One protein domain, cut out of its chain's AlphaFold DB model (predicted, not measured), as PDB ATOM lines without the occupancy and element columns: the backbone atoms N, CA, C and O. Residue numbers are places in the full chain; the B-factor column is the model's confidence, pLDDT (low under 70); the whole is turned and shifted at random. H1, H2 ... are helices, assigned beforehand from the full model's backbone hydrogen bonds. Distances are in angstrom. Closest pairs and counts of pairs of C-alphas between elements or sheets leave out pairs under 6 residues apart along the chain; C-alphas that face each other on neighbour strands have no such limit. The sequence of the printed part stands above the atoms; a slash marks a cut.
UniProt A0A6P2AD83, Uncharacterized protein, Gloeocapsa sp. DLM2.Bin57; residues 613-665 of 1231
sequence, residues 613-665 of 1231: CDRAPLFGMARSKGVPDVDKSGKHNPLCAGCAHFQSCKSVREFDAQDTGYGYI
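AT A GLANCE: This is residues 613 to 665 of the 1231 residues of an uncharacterized protein of Gloeocapsa sp. DLM2.Bin57 (UniProt A0A6P2AD83). With little regular structure, this is an elongated turn of chain: H1 makes one long side, H2 and H3 follow each other along the other, and loops 625 to 637 and 652 to 665 fold round the two ends. The 53 printed residues have three named helices, H1, H2 and H3, and no named strand; the class is all helix, with 19 residues in named elements. It is only just compact, close to loose, with a radius of gyration of the C-alphas of 11.5 A and spans of 34 by 19 by 15 A.

HOW THE PARTS SIT: H1, residues 616 to 624, and H2, residues 638 to 641, are close but not clearly touching; their closest C-alphas, Phe 619 and Leu 639, are 7.5 A apart. H2 and H3, residues 646 to 651, are likewise close but not clearly touching, with the closest C-alphas, Cys 640 and Phe 646, 6.2 A apart. H1 and H3 are apart. Every O i to N i+4 pair is within hydrogen-bond range in H1 and H3; H2 is too short for one.

IN THESE COORDINATES: H1 begins at C-alpha 616 (153.518, 121.088, 168.059) and is 12.9 A long. H2 is 4.9 A long. H3 is 9.1 A long and ends at C-alpha 651 (142.948, 121.418, 183.252).

THE WHOLE: The C-alphas of Gly 626 and Gln 658 are farthest apart, 34.7 A. The printed part has no cut. H1 to H2 is a long link, H2 to H3 a tight one. The pLDDT is under 70 at residues 628 to 629, 631 and 654 to 660.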
ATOM      1  N   CYS A 613     152.435 123.619 173.703       87.00
ATOM      2  CA  CYS A 613     152.390 122.228 173.269       87.00
ATOM      3  C   CYS A 613     153.761 121.738 172.758       87.00
ATOM      4  O   CYS A 613     154.145 122.028 171.625       87.00
ATOM      5  N   ASP A 614     154.431 120.875 173.526       81.50
ATOM      6  CA  ASP A 614     155.703 120.222 173.155       81.50
ATOM      7  C   ASP A 614     155.582 119.383 171.875       81.50
ATOM      8  O   ASP A 614     156.540 119.187 171.127       81.50
ATOM      9  N   ARG A 615     154.373 118.880 171.597       82.00
ATOM     10  CA  ARG A 615     154.069 118.075 170.410       82.00
ATOM     11  C   ARG A 615     153.782 118.898 169.162       82.00
ATOM     12  O   ARG A 615     153.546 118.289 168.124       82.00
ATOM     13  N   ALA A 616     153.804 120.233 169.217       87.44
ATOM     14  CA  ALA A 616     153.518 121.088 168.059       87.44
ATOM     15  C   ALA A 616     154.251 120.656 166.762       87.44
ATOM     16  O   ALA A 616     153.594 120.610 165.719       87.44
ATOM     17  N   PRO A 617     155.535 120.225 166.790       85.44
ATOM     18  CA  PRO A 617     156.220 119.727 165.592       85.44
ATOM     19  C   PRO A 617     155.591 118.470 164.964       85.44
ATOM     20  O   PRO A 617     155.620 118.323 163.743       85.44
ATOM     21  N   LEU A 618     154.998 117.573 165.766       84.56
ATOM     22  CA  LEU A 618     154.343 116.353 165.269       84.56
ATOM     23  C   LEU A 618     153.102 116.685 164.436       84.56
ATOM     24  O   LEU A 618     152.873 116.053 163.411       84.56
ATOM     25  N   PHE A 619     152.333 117.700 164.843       85.19
ATOM     26  CA  PHE A 619     151.166 118.168 164.090       85.19
ATOM     27  C   PHE A 619     151.577 118.746 162.735       85.19
ATOM     28  O   PHE A 619     150.978 118.405 161.720       85.19
ATOM     29  N   GLY A 620     152.632 119.569 162.707       84.06
ATOM     30  CA  GLY A 620     153.170 120.110 161.457       84.06
ATOM     31  C   GLY A 620     153.630 119.011 160.496       84.06
ATOM     32  O   GLY A 620     153.317 119.065 159.309       84.06
ATOM     33  N   MET A 621     154.308 117.980 161.012       84.31
ATOM     34  CA  MET A 621     154.756 116.839 160.208       84.31
ATOM     35  C   MET A 621     153.593 115.959 159.733       84.31
ATOM     36  O   MET A 621     153.568 115.542 158.584       84.31
ATOM     37  N   ALA A 622     152.602 115.678 160.578       80.44
ATOM     38  CA  ALA A 622     151.445 114.891 160.155       80.44
ATOM     39  C   ALA A 622     150.614 115.640 159.093       80.44
ATOM     40  O   ALA A 622     150.166 115.032 158.122       80.44
ATOM     41  N   ARG A 623     150.500 116.973 159.203       80.88
ATOM     42  CA  ARG A 623     149.870 117.812 158.172       80.88
ATOM     43  C   ARG A 623     150.642 117.777 156.851       80.88
ATOM     44  O   ARG A 623     150.016 117.651 155.806       80.88
ATOM     45  N   SER A 624     151.979 117.823 156.874       80.62
ATOM     46  CA  SER A 624     152.785 117.735 155.643       80.62
ATOM     47  C   SER A 624     152.707 116.371 154.953       80.62
ATOM     48  O   SER A 624     153.028 116.261 153.772       80.62
ATOM     49  N   LYS A 625     152.257 115.335 155.669       79.75
ATOM     50  CA  LYS A 625     151.940 114.024 155.101       79.75
ATOM     51  C   LYS A 625     150.506 113.922 154.574       79.75
ATOM     52  O   LYS A 625     150.184 112.887 154.013       79.75
ATOM     53  N   GLY A 626     149.669 114.954 154.701       72.81
ATOM     54  CA  GLY A 626     148.282 114.938 154.210       72.81
ATOM     55  C   GLY A 626     147.321 114.141 155.096       72.81
ATOM     56  O   GLY A 626     146.278 113.684 154.638       72.81
ATOM     57  N   VAL A 627     147.667 113.939 156.369       70.88
ATOM     58  CA  VAL A 627     146.853 113.131 157.280       70.88
ATOM     59  C   VAL A 627     145.571 113.895 157.645       70.88
ATOM     60  O   VAL A 627     145.657 115.029 158.137       70.88
ATOM     61  N   PRO A 628     144.382 113.283 157.489       65.25
ATOM     62  CA  PRO A 628     143.129 113.918 157.875       65.25
ATOM     63  C   PRO A 628     143.046 114.117 159.395       65.25
ATOM     64  O   PRO A 628     143.667 113.406 160.180       65.25
ATOM     65  N   ASP A 629     142.246 115.088 159.833       66.81
ATOM     66  CA  ASP A 629     141.887 115.295 161.245       66.81
ATOM     67  C   ASP A 629     143.021 115.651 162.226       66.81
ATOM     68  O   ASP A 629     142.764 115.869 163.415       66.81
ATOM     69  N   VAL A 630     144.256 115.840 161.750       70.88
ATOM     70  CA  VAL A 630     145.391 116.324 162.563       70.88
ATOM     71  C   VAL A 630     145.114 117.694 163.182       70.88
ATOM     72  O   VAL A 630     145.621 118.001 164.259       70.88
ATOM     73  N   ASP A 631     144.256 118.499 162.561       69.38
ATOM     74  CA  ASP A 631     143.896 119.825 163.063       69.38
ATOM     75  C   ASP A 631     142.764 119.804 164.100       69.38
ATOM     76  O   ASP A 631     142.516 120.814 164.769       69.38
ATOM     77  N   LYS A 632     142.101 118.653 164.300       74.81
ATOM     78  CA  LYS A 632     141.168 118.477 165.420       74.81
ATOM     79  C   LYS A 632     141.931 118.570 166.748       74.81
ATOM     80  O   LYS A 632     143.142 118.381 166.831       74.81
ATOM     81  N   SER A 633     141.211 118.847 167.825       73.38
ATOM     82  CA  SER A 633     141.757 118.871 169.185       73.38
ATOM     83  C   SER A 633     140.986 117.893 170.063       73.38
ATOM     84  O   SER A 633     139.831 117.576 169.788       73.38
ATOM     85  N   GLY A 634     141.600 117.424 171.149       74.81
ATOM     86  CA  GLY A 634     140.899 116.577 172.115       74.81
ATOM     87  C   GLY A 634     140.954 115.082 171.783       74.81
ATOM     88  O   GLY A 634     141.906 114.612 171.173       74.81
ATOM     89  N   LYS A 635     139.935 114.330 172.221       72.06
ATOM     90  CA  LYS A 635     139.895 112.854 172.128       72.06
ATOM     91  C   LYS A 635     139.844 112.333 170.687       72.06
ATOM     92  O   LYS A 635     140.273 111.219 170.438       72.06
ATOM     93  N   HIS A 636     139.328 113.140 169.763       70.94
ATOM     94  CA  HIS A 636     139.228 112.796 168.342       70.94
ATOM     95  C   HIS A 636     140.533 113.023 167.581       70.94
ATOM     96  O   HIS A 636     140.638 112.623 166.429       70.94
ATOM     97  N   ASN A 637     141.510 113.690 168.203       76.69
ATOM     98  CA  ASN A 637     142.825 113.847 167.620       76.69
ATOM     99  C   ASN A 637     143.774 112.803 168.229       76.69
ATOM    100  O   ASN A 637     144.073 112.898 169.420       76.69
ATOM    101  N   PRO A 638     144.274 111.840 167.448       70.00
ATOM    102  CA  PRO A 638     145.135 110.767 167.952       70.00
ATOM    103  C   PRO A 638     146.453 111.256 168.585       70.00
ATOM    104  O   PRO A 638     146.887 110.691 169.590       70.00
ATOM    105  N   LEU A 639     147.044 112.358 168.100       78.75
ATOM    106  CA  LEU A 639     148.237 112.969 168.710       78.75
ATOM    107  C   LEU A 639     147.936 113.606 170.076       78.75
ATOM    108  O   LEU A 639     148.796 113.602 170.961       78.75
ATOM    109  N   CYS A 640     146.733 114.160 170.261       80.06
ATOM    110  CA  CYS A 640     146.270 114.670 171.553       80.06
ATOM    111  C   CYS A 640     145.849 113.539 172.497       80.06
ATOM    112  O   CYS A 640     146.246 113.553 173.658       80.06
ATOM    113  N   ALA A 641     145.043 112.587 172.021       74.19
ATOM    114  CA  ALA A 641     144.531 111.468 172.808       74.19
ATOM    115  C   ALA A 641     145.670 110.594 173.344       74.19
ATOM    116  O   ALA A 641     145.631 110.169 174.494       74.19
ATOM    117  N   GLY A 642     146.715 110.420 172.534       70.69
ATOM    118  CA  GLY A 642     147.932 109.714 172.897       70.69
ATOM    119  C   GLY A 642     148.939 110.505 173.722       70.69
ATOM    120  O   GLY A 642     150.100 110.118 173.783       70.69
ATOM    121  N   CYS A 643     148.578 111.673 174.254       76.88
ATOM    122  CA  CYS A 643     149.500 112.508 175.016       76.88
ATOM    123  C   CYS A 643     149.473 112.163 176.501       76.88
ATOM    124  O   CYS A 643     148.421 112.254 177.127       76.88
ATOM    125  N   ALA A 644     150.637 111.883 177.105       73.06
ATOM    126  CA  ALA A 644     150.739 111.691 178.557       73.06
ATOM    127  C   ALA A 644     150.233 112.908 179.354       73.06
ATOM    128  O   ALA A 644     149.705 112.773 180.455       73.06
ATOM    129  N   HIS A 645     150.320 114.107 178.771       77.12
ATOM    130  CA  HIS A 645     149.794 115.337 179.356       77.12
ATOM    131  C   HIS A 645     148.349 115.640 178.946       77.12
ATOM    132  O   HIS A 645     147.880 116.738 179.205       77.12
ATOM    133  N   PHE A 646     147.612 114.724 178.311       81.31
ATOM    134  CA  PHE A 646     146.279 115.014 177.772       81.31
ATOM    135  C   PHE A 646     145.291 115.537 178.821       81.31
ATOM    136  O   PHE A 646     144.574 116.500 178.553       81.31
ATOM    137  N   GLN A 647     145.257 114.932 180.015       81.06
ATOM    138  CA  GLN A 647     144.371 115.389 181.092       81.06
ATOM    139  C   GLN A 647     144.839 116.729 181.666       81.06
ATOM    140  O   GLN A 647     144.040 117.657 181.766       81.06
ATOM    141  N   SER A 648     146.140 116.876 181.930       82.12
ATOM    142  CA  SER A 648     146.729 118.133 182.413       82.12
ATOM    143  C   SER A 648     146.555 119.282 181.410       82.12
ATOM    144  O   SER A 648     146.256 120.409 181.778       82.12
ATOM    145  N   CYS A 649     146.653 118.995 180.114       84.44
ATOM    146  CA  CYS A 649     146.473 119.956 179.029       84.44
ATOM    147  C   CYS A 649     145.046 120.522 178.984       84.44
ATOM    148  O   CYS A 649     144.858 121.640 178.515       84.44
ATOM    149  N   LYS A 650     144.044 119.775 179.472       83.62
ATOM    150  CA  LYS A 650     142.661 120.259 179.609       83.62
ATOM    151  C   LYS A 650     142.439 121.085 180.869       83.62
ATOM    152  O   LYS A 650     141.590 121.967 180.852       83.62
ATOM    153  N   SER A 651     143.140 120.761 181.956       79.19
ATOM    154  CA  SER A 651     142.948 121.418 183.252       79.19
ATOM    155  C   SER A 651     143.692 122.747 183.366       79.19
ATOM    156  O   SER A 651     143.266 123.603 184.132       79.19
ATOM    157  N   VAL A 652     144.782 122.939 182.614       77.62
ATOM    158  CA  VAL A 652     145.520 124.211 182.577       77.62
ATOM    159  C   VAL A 652     144.666 125.281 181.902       77.62
ATOM    160  O   VAL A 652     144.404 125.222 180.700       77.62
ATOM    161  N   ARG A 653     144.227 126.262 182.692       70.19
ATOM    162  CA  ARG A 653     143.445 127.419 182.236       70.19
ATOM    163  C   ARG A 653     144.299 128.688 182.112       70.19
ATOM    164  O   ARG A 653     143.926 129.585 181.368       70.19
ATOM    165  N   GLU A 654     145.460 128.743 182.761       62.88
ATOM    166  CA  GLU A 654     146.410 129.864 182.705       62.88
ATOM    167  C   GLU A 654     147.841 129.332 182.587       62.88
ATOM    168  O   GLU A 654     148.181 128.332 183.221       62.88
ATOM    169  N   PHE A 655     148.661 129.969 181.746       60.56
ATOM    170  CA  PHE A 655     150.078 129.634 181.621       60.56
ATOM    171  C   PHE A 655     150.847 130.278 182.766       60.56
ATOM    172  O   PHE A 655     151.020 131.495 182.783       60.56
ATOM    173  N   ASP A 656     151.334 129.462 183.696       52.62
ATOM    174  CA  ASP A 656     152.367 129.911 184.619       52.62
ATOM    175  C   ASP A 656     153.712 129.944 183.872       52.62
ATOM    176  O   ASP A 656     154.020 129.048 183.078       52.62
ATOM    177  N   ALA A 657     154.516 130.988 184.095       43.91
ATOM    178  CA  ALA A 657     155.775 131.214 183.375       43.91
ATOM    179  C   ALA A 657     156.807 130.091 183.614       43.91
ATOM    180  O   ALA A 657     157.786 129.965 182.876       43.91
ATOM    181  N   GLN A 658     156.568 129.245 184.619       46.59
ATOM    182  CA  GLN A 658     157.382 128.089 184.965       46.59
ATOM    183  C   GLN A 658     156.842 126.800 184.309       46.59
ATOM    184  O   GLN A 658     156.046 126.055 184.871       46.59
ATOM    185  N   ASP A 659     157.355 126.520 183.111       53.12
ATOM    186  CA  ASP A 659     157.685 125.162 182.647       53.12
ATOM    187  C   ASP A 659     156.531 124.151 182.437       53.12
ATOM    188  O   ASP A 659     156.569 123.011 182.911       53.12
ATOM    189  N   THR A 660     155.511 124.510 181.649       62.97
ATOM    190  CA  THR A 660     154.525 123.523 181.171       62.97
ATOM    191  C   THR A 660     154.411 123.534 179.649       62.97
ATOM    192  O   THR A 660     153.645 124.280 179.059       62.97
ATOM    193  N   GLY A 661     155.162 122.646 178.994       71.19
ATOM    194  CA  GLY A 661     155.063 122.307 177.563       71.19
ATOM    195  C   GLY A 661     153.723 121.679 177.125       71.19
ATOM    196  O   GLY A 661     153.651 120.845 176.220       71.19
ATOM    197  N   TYR A 662     152.635 122.009 177.817       79.44
ATOM    198  CA  TYR A 662     151.271 121.527 177.636       79.44
ATOM    199  C   TYR A 662     150.292 122.572 178.194       79.44
ATOM    200  O   TYR A 662     150.649 123.363 179.054       79.44
ATOM    201  N   GLY A 663     149.035 122.564 177.744       84.62
ATOM    202  CA  GLY A 663     148.019 123.539 178.180       84.62
ATOM    203  C   GLY A 663     147.223 124.156 177.034       84.62
ATOM    204  O   GLY A 663     146.222 124.830 177.265       84.62
ATOM    205  N   TYR A 664     147.614 123.879 175.787       88.81
ATOM    206  CA  TYR A 664     146.899 124.326 174.591       88.81
ATOM    207  C   TYR A 664     145.381 124.064 174.629       88.81
ATOM    208  O   TYR A 664     144.610 124.932 174.238       88.81
ATOM    209  N   ILE A 665     144.918 122.892 175.093       87.88
ATOM    210  CA  ILE A 665     143.480 122.566 175.069       87.88
ATOM    211  C   ILE A 665     142.696 123.440 176.056       87.88
ATOM    212  O   ILE A 665     141.681 124.017 175.672       87.88
TER     213      ILE A 665